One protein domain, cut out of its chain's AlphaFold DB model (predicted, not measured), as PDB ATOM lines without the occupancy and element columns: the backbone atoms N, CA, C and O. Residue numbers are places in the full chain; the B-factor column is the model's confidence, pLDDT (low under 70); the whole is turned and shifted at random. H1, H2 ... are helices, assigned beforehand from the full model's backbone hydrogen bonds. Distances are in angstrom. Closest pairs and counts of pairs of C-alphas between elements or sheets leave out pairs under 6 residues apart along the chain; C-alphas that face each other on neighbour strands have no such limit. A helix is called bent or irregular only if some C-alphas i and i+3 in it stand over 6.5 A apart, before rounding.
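What this domain is: This is residues 12 to 119 of the 174 residues of the protein "DSBA domain-containing protein" of Emiliania huxleyi (UniProt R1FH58). Two helical hairpins, H3 with H4 and H5 with H6, pack together into one body, and the short helix H7 packs nearly crosswise on H3. At the other end of the longest axis H1 and H2 make a loose head that touches no helix of the body, joined to H3 by the long stretch of residues 37 to 50; residues 33 to 38 stick out. The printed part has 108 residues with seven named helices, H1 to H7 in order, and no named strand; the class is all helix. The whole is compact, with a radius of gyration of the C-alphas of 14.7 A and spans of 40 by 28 by 23 A.

Where its parts are: H1 is residues 13 to 21, beginning at C-alpha 13 at (-14.950, -32.465, -8.393). H2 is residues 27 to 36, 14.6 A long. H3 is residues 51 to 62, 17.7 A from first to last C-alpha, and begins at C-alpha 51 at (-10.262, -15.927, -10.100). H4, residues 66 to 80, is the longest helix, 19.7 A; it is neither bent nor irregular, but only just: C-alphas 77 and 80 are 6.1 A apart. H5 is residues 87 to 96, 14.2 A long. H6 is residues 102 to 108. H7 is residues 112 to 119, ending at C-alpha 119 at (-12.124, -10.764, -19.448).

How they stand to each other: H3 is the hub, touching four helices. H3 and H4 form a hairpin at a shallow tilt of 30 degrees, opposite ways, with the closest C-alphas, those of Ala 60 and Gly 66, 5.1 A apart. H3 touches H5 with residues 52 to 56 alone, at a shallow tilt of 27 degrees, the same way; the closest C-alphas are those of Ala 53 and Val 90, 6.0 A apart. H3 touches H6 at a steep tilt of 43 degrees, opposite ways, the closest C-alphas being those of Leu 56 and Val 106 at 6.4 A. H3 touches H7 with residues 54 to 58 alone, about perpendicular at 79 degrees; the closest C-alphas, of Arg 55 and Leu 115, are 6.0 A apart. H5 and H6 form a hairpin at a shallow tilt of 19 degrees, opposite ways, with C-alphas Ala 91 and Asp 103 closest at 4.0 A. H4 touches H5 with residues 69 to 73 alone, at a steep tilt of 57 degrees, opposite ways; C-alphas Arg 72 and Val 93 are closest at 6.5 A. The helix packing is part aligned, part crossed. H1 and H2 are apart, and each touches no helix. Every O i to N i+4 pair is within hydrogen-bond range in H1, H5, H6 and H7; the figures are 5 of 6 in H2, 7 of 8 in H3 and 10 of 11 in H4.

The domain as a whole: The two C-alphas farthest apart, those of Gly 22 and Pro 100, are 42.0 A apart. The printed part has no cut. The link H2 to H3 is long, with 14 residues. The mean pLDDT of the printed part is 96.5, and no printed residue is under 70.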
ATOM      1  N   LEU A  12     -16.130 -29.708  -4.709       97.88
ATOM      2  CA  LEU A  12     -15.716 -31.094  -4.899       97.88
ATOM      3  C   LEU A  12     -15.960 -31.491  -6.358       97.88
ATOM      4  O   LEU A  12     -17.054 -31.287  -6.890       97.88
ATOM      5  N   TYR A  13     -14.939 -32.072  -6.987       97.00
ATOM      6  CA  TYR A  13     -14.950 -32.465  -8.393       97.00
ATOM      7  C   TYR A  13     -16.225 -33.235  -8.759       97.00
ATOM      8  O   TYR A  13     -16.932 -32.855  -9.691       97.00
ATOM      9  N   ALA A  14     -16.561 -34.267  -7.980       96.81
ATOM     10  CA  ALA A  14     -17.717 -35.120  -8.240       96.81
ATOM     11  C   ALA A  14     -19.051 -34.357  -8.165       96.81
ATOM     12  O   ALA A  14     -19.940 -34.582  -8.990       96.81
ATOM     13  N   ASP A  15     -19.193 -33.436  -7.210       96.56
ATOM     14  CA  ASP A  15     -20.432 -32.679  -7.015       96.56
ATOM     15  C   ASP A  15     -20.635 -31.638  -8.112       96.56
ATOM     16  O   ASP A  15     -21.740 -31.522  -8.649       96.56
ATOM     17  N   TYR A  16     -19.565 -30.936  -8.501       95.88
ATOM     18  CA  TYR A  16     -19.610 -30.006  -9.627       95.88
ATOM     19  C   TYR A  16     -20.012 -30.734 -10.918       95.88
ATOM     20  O   TYR A  16     -20.950 -30.315 -11.598       95.88
ATOM     21  N   HIS A  17     -19.369 -31.866 -11.226       95.56
ATOM     22  CA  HIS A  17     -19.654 -32.637 -12.440       95.56
ATOM     23  C   HIS A  17     -21.081 -33.188 -12.460       95.56
ATOM     24  O   HIS A  17     -21.775 -33.066 -13.473       95.56
ATOM     25  N   ARG A  18     -21.560 -33.727 -11.330       96.50
ATOM     26  CA  ARG A  18     -22.943 -34.203 -11.195       96.50
ATOM     27  C   ARG A  18     -23.944 -33.076 -11.436       96.50
ATOM     28  O   ARG A  18     -24.887 -33.254 -12.199       96.50
ATOM     29  N   ARG A  19     -23.723 -31.905 -10.833       94.69
ATOM     30  CA  ARG A  19     -24.608 -30.741 -10.975       94.69
ATOM     31  C   ARG A  19     -24.593 -30.158 -12.390       94.69
ATOM     32  O   ARG A  19     -25.640 -29.763 -12.890       94.69
ATOM     33  N   ARG A  20     -23.419 -30.065 -13.022       93.00
ATOM     34  CA  ARG A  20     -23.234 -29.361 -14.300       93.00
ATOM     35  C   ARG A  20     -23.555 -30.214 -15.528       93.00
ATOM     36  O   ARG A  20     -24.041 -29.660 -16.517       93.00
ATOM     37  N   TRP A  21     -23.257 -31.514 -15.469       94.00
ATOM     38  CA  TRP A  21     -23.307 -32.435 -16.613       94.00
ATOM     39  C   TRP A  21     -23.952 -33.792 -16.302       94.00
ATOM     40  O   TRP A  21     -23.956 -34.670 -17.159       94.00
ATOM     41  N   GLY A  22     -24.483 -33.997 -15.092       96.31
ATOM     42  CA  GLY A  22     -25.047 -35.287 -14.678       96.31
ATOM     43  C   GLY A  22     -24.000 -36.352 -14.327       96.31
ATOM     44  O   GLY A  22     -24.369 -37.460 -13.950       96.31
ATOM     45  N   GLY A  23     -22.705 -36.029 -14.407       96.94
ATOM     46  CA  GLY A  23     -21.594 -36.940 -14.130       96.94
ATOM     47  C   GLY A  23     -20.293 -36.499 -14.806       96.94
ATOM     48  O   GLY A  23     -20.236 -35.454 -15.455       96.94
ATOM     49  N   ASP A  24     -19.240 -37.301 -14.658       97.00
ATOM     50  CA  ASP A  24     -17.884 -37.020 -15.154       97.00
ATOM     51  C   ASP A  24     -17.459 -37.899 -16.343       97.00
ATOM     52  O   ASP A  24     -16.298 -37.863 -16.756       97.00
ATOM     53  N   GLY A  25     -18.389 -38.653 -16.941       96.38
ATOM     54  CA  GLY A  25     -18.098 -39.585 -18.039       96.38
ATOM     55  C   GLY A  25     -17.422 -38.935 -19.256       96.38
ATOM     56  O   GLY A  25     -16.627 -39.578 -19.942       96.38
ATOM     57  N   TRP A  26     -17.654 -37.637 -19.481       93.44
ATOM     58  CA  TRP A  26     -16.996 -36.859 -20.536       93.44
ATOM     59  C   TRP A  26     -15.479 -36.709 -20.324       93.44
ATOM     60  O   TRP A  26     -14.746 -36.480 -21.284       93.44
ATOM     61  N   THR A  27     -14.981 -36.873 -19.094       95.19
ATOM     62  CA  THR A  27     -13.553 -36.714 -18.781       95.19
ATOM     63  C   THR A  27     -12.711 -37.921 -19.182       95.19
ATOM     64  O   THR A  27     -11.496 -37.803 -19.303       95.19
ATOM     65  N   ALA A  28     -13.320 -39.084 -19.430       94.69
ATOM     66  CA  ALA A  28     -12.590 -40.290 -19.807       94.69
ATOM     67  C   ALA A  28     -11.758 -40.131 -21.102       94.69
ATOM     68  O   ALA A  28     -10.566 -40.455 -21.066       94.69
ATOM     69  N   PRO A  29     -12.313 -39.641 -22.235       92.75
ATOM     70  CA  PRO A  29     -11.508 -39.326 -23.419       92.75
ATOM     71  C   PRO A  29     -10.455 -38.248 -23.146       92.75
ATOM     72  O   PRO A  29      -9.303 -38.440 -23.519       92.75
ATOM     73  N   MET A  30     -10.803 -37.190 -22.409       92.75
ATOM     74  CA  MET A  30      -9.870 -36.115 -22.054       92.75
ATOM     75  C   MET A  30      -8.646 -36.640 -21.286       92.75
ATOM     76  O   MET A  30      -7.512 -36.359 -21.658       92.75
ATOM     77  N   LYS A  31      -8.855 -37.474 -20.260       94.88
ATOM     78  CA  LYS A  31      -7.770 -38.091 -19.479       94.88
ATOM     79  C   LYS A  31      -6.926 -39.060 -20.312       94.88
ATOM     80  O   LYS A  31      -5.750 -39.239 -20.016       94.88
ATOM     81  N   ARG A  32      -7.505 -39.723 -21.324       93.44
ATOM     82  CA  ARG A  32      -6.733 -40.570 -22.255       93.44
ATOM     83  C   ARG A  32      -5.773 -39.733 -23.092       93.44
ATOM     84  O   ARG A  32      -4.607 -40.096 -23.155       93.44
ATOM     85  N   MET A  33      -6.256 -38.634 -23.669       91.12
ATOM     86  CA  MET A  33      -5.429 -37.711 -24.451       91.12
ATOM     87  C   MET A  33      -4.344 -37.080 -23.573       91.12
ATOM     88  O   MET A  33      -3.168 -37.183 -23.888       91.12
ATOM     89  N   GLY A  34      -4.721 -36.547 -22.407       92.56
ATOM     90  CA  GLY A  34      -3.770 -35.925 -21.484       92.56
ATOM     91  C   GLY A  34      -2.637 -36.863 -21.056       92.56
ATOM     92  O   GLY A  34      -1.490 -36.440 -20.991       92.56
ATOM     93  N   ARG A  35      -2.907 -38.161 -20.846       94.62
ATOM     94  CA  ARG A  35      -1.855 -39.144 -20.527       94.62
ATOM     95  C   ARG A  35      -0.778 -39.269 -21.603       94.62
ATOM     96  O   ARG A  35       0.372 -39.484 -21.234       94.62
ATOM     97  N   ALA A  36      -1.135 -39.166 -22.882       90.75
ATOM     98  CA  ALA A  36      -0.158 -39.215 -23.971       90.75
ATOM     99  C   ALA A  36       0.800 -38.010 -23.926       90.75
ATOM    100  O   ALA A  36       1.971 -38.149 -24.260       90.75
ATOM    101  N   GLU A  37       0.319 -36.882 -23.400       90.75
ATOM    102  CA  GLU A  37       1.038 -35.607 -23.284       90.75
ATOM    103  C   GLU A  37       1.646 -35.366 -21.885       90.75
ATOM    104  O   GLU A  37       2.073 -34.262 -21.560       90.75
ATOM    105  N   GLY A  38       1.657 -36.376 -21.003       93.12
ATOM    106  CA  GLY A  38       2.191 -36.239 -19.640       93.12
ATOM    107  C   GLY A  38       1.294 -35.478 -18.647       93.12
ATOM    108  O   GLY A  38       1.750 -35.143 -17.556       93.12
ATOM    109  N   ALA A  39       0.019 -35.254 -18.981       93.94
ATOM    110  CA  ALA A  39      -1.013 -34.639 -18.140       93.94
ATOM    111  C   ALA A  39      -2.113 -35.662 -17.763       93.94
ATOM    112  O   ALA A  39      -3.199 -35.680 -18.355       93.94
ATOM    113  N   PRO A  40      -1.851 -36.589 -16.823       96.00
ATOM    114  CA  PRO A  40      -2.757 -37.696 -16.532       96.00
ATOM    115  C   PRO A  40      -3.999 -37.305 -15.718       96.00
ATOM    116  O   PRO A  40      -4.929 -38.118 -15.653       96.00
ATOM    117  N   TYR A  41      -4.040 -36.109 -15.115       96.88
ATOM    118  CA  TYR A  41      -5.045 -35.704 -14.124       96.88
ATOM    119  C   TYR A  41      -5.071 -36.655 -12.916       96.88
ATOM    120  O   TYR A  41      -6.132 -37.148 -12.517       96.88
ATOM    121  N   ALA A  42      -3.892 -36.963 -12.372       96.88
ATOM    122  CA  ALA A  42      -3.666 -38.024 -11.396       96.88
ATOM    123  C   ALA A  42      -4.410 -37.825 -10.069       96.88
ATOM    124  O   ALA A  42      -4.750 -38.813  -9.416       96.88
ATOM    125  N   ASN A  43      -4.674 -36.580  -9.663       97.94
ATOM    126  CA  ASN A  43      -5.243 -36.289  -8.346       97.94
ATOM    127  C   ASN A  43      -6.262 -35.147  -8.357       97.94
ATOM    128  O   ASN A  43      -6.393 -34.413  -7.382       97.94
ATOM    129  N   TRP A  44      -6.997 -34.972  -9.452       97.56
ATOM    130  CA  TRP A  44      -7.939 -33.867  -9.575       97.56
ATOM    131  C   TRP A  44      -9.145 -34.017  -8.623       97.56
ATOM    132  O   TRP A  44     -10.069 -34.789  -8.881       97.56
ATOM    133  N   LYS A  45      -9.136 -33.265  -7.512       97.88
ATOM    134  CA  LYS A  45     -10.142 -33.355  -6.430       97.88
ATOM    135  C   LYS A  45     -11.152 -32.217  -6.397       97.88
ATOM    136  O   LYS A  45     -12.284 -32.420  -5.958       97.88
ATOM    137  N   ILE A  46     -10.742 -31.025  -6.821       98.12
ATOM    138  CA  ILE A  46     -11.521 -29.794  -6.701       98.12
ATOM    139  C   ILE A  46     -11.735 -29.209  -8.091       98.12
ATOM    140  O   ILE A  46     -10.790 -29.066  -8.862       98.12
ATOM    141  N   TRP A  47     -12.975 -28.862  -8.413       97.31
ATOM    142  CA  TRP A  47     -13.272 -27.962  -9.516       97.31
ATOM    143  C   TRP A  47     -13.034 -26.521  -9.048       97.31
ATOM    144  O   TRP A  47     -13.766 -26.048  -8.168       97.31
ATOM    145  N   PRO A  48     -12.006 -25.824  -9.562       97.25
ATOM    146  CA  PRO A  48     -11.613 -24.548  -8.994       97.25
ATOM    147  C   PRO A  48     -12.436 -23.387  -9.558       97.25
ATOM    148  O   PRO A  48     -12.630 -23.264 -10.766       97.25
ATOM    149  N   ASN A  49     -12.816 -22.447  -8.695       96.94
ATOM    150  CA  ASN A  49     -12.925 -21.051  -9.099       96.94
ATOM    151  C   ASN A  49     -11.506 -20.509  -9.320       96.94
ATOM    152  O   ASN A  49     -10.682 -20.531  -8.407       96.94
ATOM    153  N   THR A  50     -11.206 -20.058 -10.534       96.38
ATOM    154  CA  THR A  50      -9.846 -19.677 -10.934       96.38
ATOM    155  C   THR A  50      -9.574 -18.180 -10.828       96.38
ATOM    156  O   THR A  50      -8.567 -17.727 -11.353       96.38
ATOM    157  N   HIS A  51     -10.423 -17.387 -10.165       96.25
ATOM    158  CA  HIS A  51     -10.262 -15.927 -10.100       96.25
ATOM    159  C   HIS A  51      -8.874 -15.484  -9.608       96.25
ATOM    160  O   HIS A  51      -8.204 -14.691 -10.271       96.25
ATOM    161  N   HIS A  52      -8.397 -16.038  -8.491       97.44
ATOM    162  CA  HIS A  52      -7.063 -15.719  -7.972       97.44
ATOM    163  C   HIS A  52      -5.945 -16.195  -8.906       97.44
ATOM    164  O   HIS A  52      -5.007 -15.445  -9.169       97.44
ATOM    165  N   ALA A  53      -6.071 -17.409  -9.448       97.75
ATOM    166  CA  ALA A  53      -5.116 -17.978 -10.393       97.75
ATOM    167  C   ALA A  53      -5.008 -17.143 -11.684       97.75
ATOM    168  O   ALA A  53      -3.910 -16.869 -12.157       97.75
ATOM    169  N   SER A  54      -6.137 -16.672 -12.223       96.50
ATOM    170  CA  SER A  54      -6.179 -15.816 -13.411       96.50
ATOM    171  C   SER A  54      -5.564 -14.442 -13.157       96.50
ATOM    172  O   SER A  54      -4.842 -13.941 -14.014       96.50
ATOM    173  N   ARG A  55      -5.781 -13.850 -11.975       97.19
ATOM    174  CA  ARG A  55      -5.100 -12.604 -11.587       97.19
ATOM    175  C   ARG A  55      -3.590 -12.778 -11.503       97.19
ATOM    176  O   ARG A  55      -2.858 -11.947 -12.030       97.19
ATOM    177  N   LEU A  56      -3.127 -13.853 -10.865       98.38
ATOM    178  CA  LEU A  56      -1.697 -14.147 -10.799       98.38
ATOM    179  C   LEU A  56      -1.107 -14.328 -12.202       98.38
ATOM    180  O   LEU A  56      -0.016 -13.836 -12.455       98.38
ATOM    181  N   LEU A  57      -1.821 -14.995 -13.111       97.31
ATOM    182  CA  LEU A  57      -1.348 -15.201 -14.479       97.31
ATOM    183  C   LEU A  57      -1.178 -13.879 -15.247       97.31
ATOM    184  O   LEU A  57      -0.180 -13.717 -15.946       97.31
ATOM    185  N   LEU A  58      -2.110 -12.930 -15.082       95.62
ATOM    186  CA  LEU A  58      -1.980 -11.585 -15.655       95.62
ATOM    187  C   LEU A  58      -0.741 -10.861 -15.117       95.62
ATOM    188  O   LEU A  58       0.043 -10.323 -15.895       95.62
ATOM    189  N   GLU A  59      -0.533 -10.888 -13.797       97.56
ATOM    190  CA  GLU A  59       0.647 -10.270 -13.185       97.56
ATOM    191  C   GLU A  59       1.941 -10.948 -13.650       97.56
ATOM    192  O   GLU A  59       2.867 -10.273 -14.087       97.56
ATOM    193  N   ALA A  60       1.996 -12.279 -13.641       98.00
ATOM    194  CA  ALA A  60       3.160 -13.051 -14.070       98.00
ATOM    195  C   ALA A  60       3.534 -12.797 -15.538       98.00
ATOM    196  O   ALA A  60       4.719 -12.786 -15.876       98.00
ATOM    197  N   GLY A  61       2.545 -12.541 -16.400       96.56
ATOM    198  CA  GLY A  61       2.765 -12.166 -17.796       96.56
ATOM    199  C   GLY A  61       3.634 -10.915 -17.953       96.56
ATOM    200  O   GLY A  61       4.479 -10.870 -18.844       96.56
ATOM    201  N   ARG A  62       3.521  -9.944 -17.037       95.69
ATOM    202  CA  ARG A  62       4.342  -8.716 -17.036       95.69
ATOM    203  C   ARG A  62       5.824  -8.980 -16.770       95.69
ATOM    204  O   ARG A  62       6.662  -8.169 -17.148       95.69
ATOM    205  N   HIS A  63       6.133 -10.116 -16.149       96.81
ATOM    206  CA  HIS A  63       7.491 -10.544 -15.806       96.81
ATOM    207  C   HIS A  63       8.006 -11.662 -16.723       96.81
ATOM    208  O   HIS A  63       9.082 -12.198 -16.480       96.81
ATOM    209  N   GLY A  64       7.246 -12.053 -17.755       97.69
ATOM    210  CA  GLY A  64       7.602 -13.182 -18.625       97.69
ATOM    211  C   GLY A  64       7.512 -14.552 -17.937       97.69
ATOM    212  O   GLY A  64       8.097 -15.518 -18.414       97.69
ATOM    213  N   LEU A  65       6.778 -14.652 -16.822       98.44
ATOM    214  CA  LEU A  65       6.662 -15.862 -15.996       98.44
ATOM    215  C   LEU A  65       5.331 -16.607 -16.196       98.44
ATOM    216  O   LEU A  65       4.992 -17.496 -15.414       98.44
ATOM    217  N   GLY A  66       4.566 -16.250 -17.233       97.56
ATOM    218  CA  GLY A  66       3.248 -16.830 -17.513       97.56
ATOM    219  C   GLY A  66       3.275 -18.357 -17.620       97.56
ATOM    220  O   GLY A  66       2.497 -19.023 -16.937       97.56
ATOM    221  N   ASP A  67       4.214 -18.907 -18.394       97.50
ATOM    222  CA  ASP A  67       4.339 -20.355 -18.622       97.50
ATOM    223  C   ASP A  67       4.711 -21.120 -17.345       97.50
ATOM    224  O   ASP A  67       4.118 -22.155 -17.029       97.50
ATOM    225  N   ALA A  68       5.650 -20.580 -16.562       98.12
ATOM    226  CA  ALA A  68       6.050 -21.166 -15.286       98.12
ATOM    227  C   ALA A  68       4.872 -21.203 -14.297       98.12
ATOM    228  O   ALA A  68       4.609 -22.230 -13.665       98.12
ATOM    229  N   VAL A  69       4.120 -20.101 -14.205       98.62
ATOM    230  CA  VAL A  69       2.955 -19.989 -13.323       98.62
ATOM    231  C   VAL A  69       1.820 -20.908 -13.766       98.62
ATOM    232  O   VAL A  69       1.293 -21.647 -12.935       98.62
ATOM    233  N   ILE A  70       1.432 -20.902 -15.046       97.69
ATOM    234  CA  ILE A  70       0.309 -21.729 -15.509       97.69
ATOM    235  C   ILE A  70       0.629 -23.221 -15.400       97.69
ATOM    236  O   ILE A  70      -0.211 -23.983 -14.918       97.69
ATOM    237  N   GLY A  71       1.855 -23.635 -15.742       97.62
ATOM    238  CA  GLY A  71       2.299 -25.019 -15.585       97.62
ATOM    239  C   GLY A  71       2.245 -25.468 -14.125       97.62
ATOM    240  O   GLY A  71       1.726 -26.542 -13.810       97.62
ATOM    241  N   ARG A  72       2.693 -24.608 -13.202       98.44
ATOM    242  CA  ARG A  72       2.634 -24.894 -11.769       98.44
ATOM    243  C   ARG A  72       1.203 -24.946 -11.228       98.44
ATOM    244  O   ARG A  72       0.901 -25.843 -10.438       98.44
ATOM    245  N   LEU A  73       0.322 -24.040 -11.661       98.56
ATOM    246  CA  LEU A  73      -1.105 -24.040 -11.309       98.56
ATOM    247  C   LEU A  73      -1.812 -25.307 -11.805       98.56
ATOM    248  O   LEU A  73      -2.584 -25.907 -11.055       98.56
ATOM    249  N   TYR A  74      -1.542 -25.738 -13.043       97.75
ATOM    250  CA  TYR A  74      -2.096 -26.980 -13.581       97.75
ATOM    251  C   TYR A  74      -1.643 -28.192 -12.784       97.75
ATOM    252  O   TYR A  74      -2.481 -29.003 -12.391       97.75
ATOM    253  N   ARG A  75      -0.349 -28.277 -12.466       98.12
ATOM    254  CA  ARG A  75       0.176 -29.348 -11.623       98.12
ATOM    255  C   ARG A  75      -0.470 -29.351 -10.233       98.12
ATOM    256  O   ARG A  75      -0.935 -30.402  -9.800       98.12
ATOM    257  N   ALA A  76      -0.579 -28.184  -9.588       98.44
ATOM    258  CA  ALA A  76      -1.249 -28.031  -8.294       98.44
ATOM    259  C   ALA A  76      -2.677 -28.598  -8.344       98.44
ATOM    260  O   ALA A  76      -3.053 -29.458  -7.554       98.44
ATOM    261  N   CYS A  77      -3.465 -28.151  -9.322       98.31
ATOM    262  CA  CYS A  77      -4.880 -28.486  -9.431       98.31
ATOM    263  C   CYS A  77      -5.125 -29.948  -9.838       98.31
ATOM    264  O   CYS A  77      -5.918 -30.654  -9.212       98.31
ATOM    265  N   TYR A  78      -4.493 -30.392 -10.926       98.12
ATOM    266  CA  TYR A  78      -4.853 -31.639 -11.602       98.12
ATOM    267  C   TYR A  78      -4.029 -32.840 -11.147       98.12
ATOM    268  O   TYR A  78      -4.550 -33.957 -11.121       98.12
ATOM    269  N   GLU A  79      -2.777 -32.617 -10.749       97.94
ATOM    270  CA  GLU A  79      -1.836 -33.696 -10.429       97.94
ATOM    271  C   GLU A  79      -1.594 -33.836  -8.926       97.94
ATOM    272  O   GLU A  79      -1.452 -34.946  -8.423       97.94
ATOM    273  N   GLU A  80      -1.609 -32.727  -8.189       98.25
ATOM    274  CA  GLU A  80      -1.398 -32.704  -6.736       98.25
ATOM    275  C   GLU A  80      -2.726 -32.646  -5.965       98.25
ATOM    276  O   GLU A  80      -2.803 -33.106  -4.825       98.25
ATOM    277  N   GLY A  81      -3.805 -32.199  -6.613       98.25
ATOM    278  CA  GLY A  81      -5.145 -32.122  -6.028       98.25
ATOM    279  C   GLY A  81      -5.347 -30.946  -5.079       98.25
ATOM    280  O   GLY A  81      -6.276 -30.969  -4.269       98.25
ATOM    281  N   GLU A  82      -4.483 -29.941  -5.178       98.50
ATOM    282  CA  GLU A  82      -4.547 -28.701  -4.421       98.50
ATOM    283  C   GLU A  82      -5.720 -27.827  -4.867       98.50
ATOM    284  O   GLU A  82      -6.128 -27.799  -6.033       98.50
ATOM    285  N   ASN A  83      -6.252 -27.052  -3.925       98.56
ATOM    286  CA  ASN A  83      -7.362 -26.152  -4.195       98.56
ATOM    287  C   ASN A  83      -6.864 -24.773  -4.650       98.56
ATOM    288  O   ASN A  83      -6.687 -23.861  -3.842       98.56
ATOM    289  N   VAL A  84      -6.708 -24.593  -5.964       98.31
ATOM    290  CA  VAL A  84      -6.275 -23.314  -6.564       98.31
ATOM    291  C   VAL A  84      -7.336 -22.200  -6.533       98.31
ATOM    292  O   VAL A  84      -7.103 -21.112  -7.055       98.31
ATOM    293  N   SER A  85      -8.487 -22.423  -5.891       98.12
ATOM    294  CA  SER A  85      -9.408 -21.347  -5.497       98.12
ATOM    295  C   SER A  85      -8.976 -20.634  -4.224       98.12
ATOM    296  O   SER A  85      -9.451 -19.541  -3.935       98.12
ATOM    297  N   ARG A  86      -8.058 -21.223  -3.454       98.19
ATOM    298  CA  ARG A  86      -7.539 -20.625  -2.226       98.19
ATOM    299  C   ARG A  86      -6.405 -19.665  -2.546       98.19
ATOM    300  O   ARG A  86      -5.403 -20.052  -3.150       98.19
ATOM    301  N   LYS A  87      -6.530 -18.417  -2.089       97.69
ATOM    302  CA  LYS A  87      -5.487 -17.394  -2.260       97.69
ATOM    303  C   LYS A  87      -4.141 -17.840  -1.683       97.69
ATOM    304  O   LYS A  87      -3.111 -17.508  -2.249       97.69
ATOM    305  N   GLU A  88      -4.142 -18.630  -0.609       98.31
ATOM    306  CA  GLU A  88      -2.923 -19.135   0.026       98.31
ATOM    307  C   GLU A  88      -2.171 -20.126  -0.878       98.31
ATOM    308  O   GLU A  88      -0.949 -20.051  -0.990       98.31
ATOM    309  N   VAL A  89      -2.905 -21.002  -1.576       98.62
ATOM    310  CA  VAL A  89      -2.341 -21.954  -2.549       98.62
ATOM    311  C   VAL A  89      -1.771 -21.197  -3.747       98.62
ATOM    312  O   VAL A  89      -0.636 -21.432  -4.151       98.62
ATOM    313  N   VAL A  90      -2.521 -20.234  -4.287       98.69
ATOM    314  CA  VAL A  90      -2.071 -19.430  -5.436       98.69
ATOM    315  C   VAL A  90      -0.863 -18.553  -5.073       98.69
ATOM    316  O   VAL A  90       0.057 -18.411  -5.873       98.69
ATOM    317  N   ALA A  91      -0.810 -18.016  -3.853       98.69
ATOM    318  CA  ALA A  91       0.340 -17.270  -3.348       98.69
ATOM    319  C   ALA A  91       1.597 -18.151  -3.217       98.69
ATOM    320  O   ALA A  91       2.694 -17.713  -3.558       98.69
ATOM    321  N   ALA A  92       1.455 -19.408  -2.779       98.62
ATOM    322  CA  ALA A  92       2.567 -20.356  -2.769       98.62
ATOM    323  C   ALA A  92       3.099 -20.616  -4.189       98.62
ATOM    324  O   ALA A  92       4.305 -20.524  -4.410       98.62
ATOM    325  N   VAL A  93       2.202 -20.814  -5.162       98.69
ATOM    326  CA  VAL A  93       2.574 -20.952  -6.580       98.69
ATOM    327  C   VAL A  93       3.330 -19.725  -7.094       98.69
ATOM    328  O   VAL A  93       4.331 -19.879  -7.787       98.69
ATOM    329  N   ALA A  94       2.901 -18.515  -6.725       98.56
ATOM    330  CA  ALA A  94       3.587 -17.284  -7.111       98.56
ATOM    331  C   ALA A  94       5.046 -17.252  -6.626       98.56
ATOM    332  O   ALA A  94       5.940 -16.915  -7.404       98.56
ATOM    333  N   ARG A  95       5.296 -17.650  -5.369       98.31
ATOM    334  CA  ARG A  95       6.656 -17.748  -4.815       98.31
ATOM    335  C   ARG A  95       7.491 -18.801  -5.523       98.31
ATOM    336  O   ARG A  95       8.627 -18.528  -5.893       98.31
ATOM    337  N   GLU A  96       6.935 -19.993  -5.712       98.12
ATOM    338  CA  GLU A  96       7.639 -21.110  -6.348       98.12
ATOM    339  C   GLU A  96       8.011 -20.807  -7.805       98.12
ATOM    340  O   GLU A  96       9.084 -21.194  -8.260       98.12
ATOM    341  N   ALA A  97       7.156 -20.072  -8.520       97.69
ATOM    342  CA  ALA A  97       7.418 -19.618  -9.884       97.69
ATOM    343  C   ALA A  97       8.312 -18.362  -9.959       97.69
ATOM    344  O   ALA A  97       8.651 -17.927 -11.057       97.69
ATOM    345  N   GLY A  98       8.689 -17.771  -8.819       97.81
ATOM    346  CA  GLY A  98       9.577 -16.610  -8.758       97.81
ATOM    347  C   GLY A  98       8.937 -15.283  -9.173       97.81
ATOM    348  O   GLY A  98       9.653 -14.378  -9.596       97.81
ATOM    349  N   VAL A  99       7.611 -15.141  -9.069       98.25
ATOM    350  CA  VAL A  99       6.917 -13.886  -9.411       98.25
ATOM    351  C   VAL A  99       7.256 -12.807  -8.370       98.25
ATOM    352  O   VAL A  99       6.931 -12.994  -7.192       98.25
ATOM    353  N   PRO A 100       7.861 -11.667  -8.759       98.00
ATOM    354  CA  PRO A 100       8.221 -10.608  -7.816       98.00
ATOM    355  C   PRO A 100       7.000 -10.080  -7.050       98.00
ATOM    356  O   PRO A 100       6.040  -9.611  -7.657       98.00
ATOM    357  N   ASN A 101       7.031 -10.158  -5.714       97.25
ATOM    358  CA  ASN A 101       5.918  -9.799  -4.816       97.25
ATOM    359  C   ASN A 101       4.583 -10.496  -5.166       97.25
ATOM    360  O   ASN A 101       3.499  -9.981  -4.872       97.25
ATOM    361  N   GLY A 102       4.635 -11.647  -5.844       97.31
ATOM    362  CA  GLY A 102       3.446 -12.298  -6.385       97.31
ATOM    363  C   GLY A 102       2.512 -12.854  -5.308       97.31
ATOM    364  O   GLY A 102       1.293 -12.828  -5.475       97.31
ATOM    365  N   ASP A 103       3.047 -13.308  -4.176       97.88
ATOM    366  CA  ASP A 103       2.234 -13.735  -3.037       97.88
ATOM    367  C   ASP A 103       1.506 -12.564  -2.377       97.88
ATOM    368  O   ASP A 103       0.296 -12.644  -2.163       97.88
ATOM    369  N   GLU A 104       2.196 -11.451  -2.129       98.25
ATOM    370  CA  GLU A 104       1.575 -10.214  -1.641       98.25
ATOM    371  C   GLU A 104       0.491  -9.705  -2.605       98.25
ATOM    372  O   GLU A 104      -0.612  -9.334  -2.185       98.25
ATOM    373  N   TYR A 105       0.755  -9.741  -3.914       98.00
ATOM    374  CA  TYR A 105      -0.217  -9.375  -4.946       98.00
ATOM    375  C   TYR A 105      -1.492 -10.230  -4.866       98.00
ATOM    376  O   TYR A 105      -2.611  -9.702  -4.877       98.00
ATOM    377  N   VAL A 106      -1.348 -11.552  -4.742       97.69
ATOM    378  CA  VAL A 106      -2.484 -12.477  -4.628       97.69
ATOM    379  C   VAL A 106      -3.262 -12.220  -3.337       97.69
ATOM    380  O   VAL A 106      -4.486 -12.052  -3.380       97.69
ATOM    381  N   LEU A 107      -2.563 -12.138  -2.202       97.88
ATOM    382  CA  LEU A 107      -3.163 -11.995  -0.873       97.88
ATOM    383  C   LEU A 107      -3.851 -10.640  -0.663       97.88
ATOM    384  O   LEU A 107      -4.869 -10.587   0.030       97.88
ATOM    385  N   SER A 108      -3.336  -9.571  -1.275       97.25
ATOM    386  CA  SER A 108      -3.876  -8.208  -1.156       97.25
ATOM    387  C   SER A 108      -5.188  -7.986  -1.906       97.25
ATOM    388  O   SER A 108      -5.896  -7.018  -1.643       97.25
ATOM    389  N   GLY A 109      -5.528  -8.848  -2.866       94.12
ATOM    390  CA  GLY A 109      -6.707  -8.621  -3.697       94.12
ATOM    391  C   GLY A 109      -6.485  -7.652  -4.876       94.12
ATOM    392  O   GLY A 109      -7.429  -7.415  -5.629       94.12
ATOM    393  N   LYS A 110      -5.258  -7.166  -5.107       95.75
ATOM    394  CA  LYS A 110      -4.911  -6.281  -6.233       95.75
ATOM    395  C   LYS A 110      -5.133  -6.928  -7.611       95.75
ATOM    396  O   LYS A 110      -4.776  -8.080  -7.826       95.75
ATOM    397  N   GLY A 111      -5.682  -6.170  -8.563       94.94
ATOM    398  CA  GLY A 111      -5.881  -6.619  -9.951       94.94
ATOM    399  C   GLY A 111      -7.211  -7.327 -10.233       94.94
ATOM    400  O   GLY A 111      -7.377  -7.898 -11.304       94.94
ATOM    401  N   THR A 112      -8.171  -7.288  -9.301       94.88
ATOM    402  CA  THR A 112      -9.549  -7.762  -9.548       94.88
ATOM    403  C   THR A 112     -10.218  -7.000 -10.689       94.88
ATOM    404  O   THR A 112     -10.697  -7.622 -11.634       94.88
ATOM    405  N   ASP A 113     -10.209  -5.669 -10.633       95.31
ATOM    406  CA  ASP A 113     -10.865  -4.839 -11.651       95.31
ATOM    407  C   ASP A 113     -10.153  -4.941 -13.002       95.31
ATOM    408  O   ASP A 113     -10.793  -4.979 -14.051       95.31
ATOM    409  N   GLU A 114      -8.825  -5.068 -12.970       94.88
ATOM    410  CA  GLU A 114      -8.018  -5.317 -14.162       94.88
ATOM    411  C   GLU A 114      -8.399  -6.646 -14.823       94.88
ATOM    412  O   GLU A 114      -8.692  -6.673 -16.014       94.88
ATOM    413  N   LEU A 115      -8.486  -7.738 -14.054       94.31
ATOM    414  CA  LEU A 115      -8.934  -9.024 -14.587       94.31
ATOM    415  C   LEU A 115     -10.346  -8.931 -15.181       94.31
ATOM    416  O   LEU A 115     -10.614  -9.536 -16.218       94.31
ATOM    417  N   ALA A 116     -11.255  -8.189 -14.545       91.81
ATOM    418  CA  ALA A 116     -12.604  -8.001 -15.069       91.81
ATOM    419  C   ALA A 116     -12.594  -7.271 -16.425       91.81
ATOM    420  O   ALA A 116     -13.295  -7.696 -17.348       91.81
ATOM    421  N   ALA A 117     -11.771  -6.227 -16.567       91.62
ATOM    422  CA  ALA A 117     -11.585  -5.514 -17.828       91.62
ATOM    423  C   ALA A 117     -10.967  -6.418 -18.910       91.62
ATOM    424  O   ALA A 117     -11.482  -6.479 -20.027       91.62
ATOM    425  N   GLU A 118      -9.936  -7.193 -18.567       89.44
ATOM    426  CA  GLU A 118      -9.306  -8.143 -19.490       89.44
ATOM    427  C   GLU A 118     -10.280  -9.226 -19.965       89.44
ATOM    428  O   GLU A 118     -10.358  -9.523 -21.155       89.44
ATOM    429  N   LEU A 119     -11.101  -9.783 -19.071       87.00
ATOM    430  CA  LEU A 119     -12.124 -10.764 -19.448       87.00
ATOM    431  C   LEU A 119     -13.214 -10.165 -20.347       87.00
ATOM    432  O   LEU A 119     -13.747 -10.877 -21.203       87.00
TER     433      LEU A 119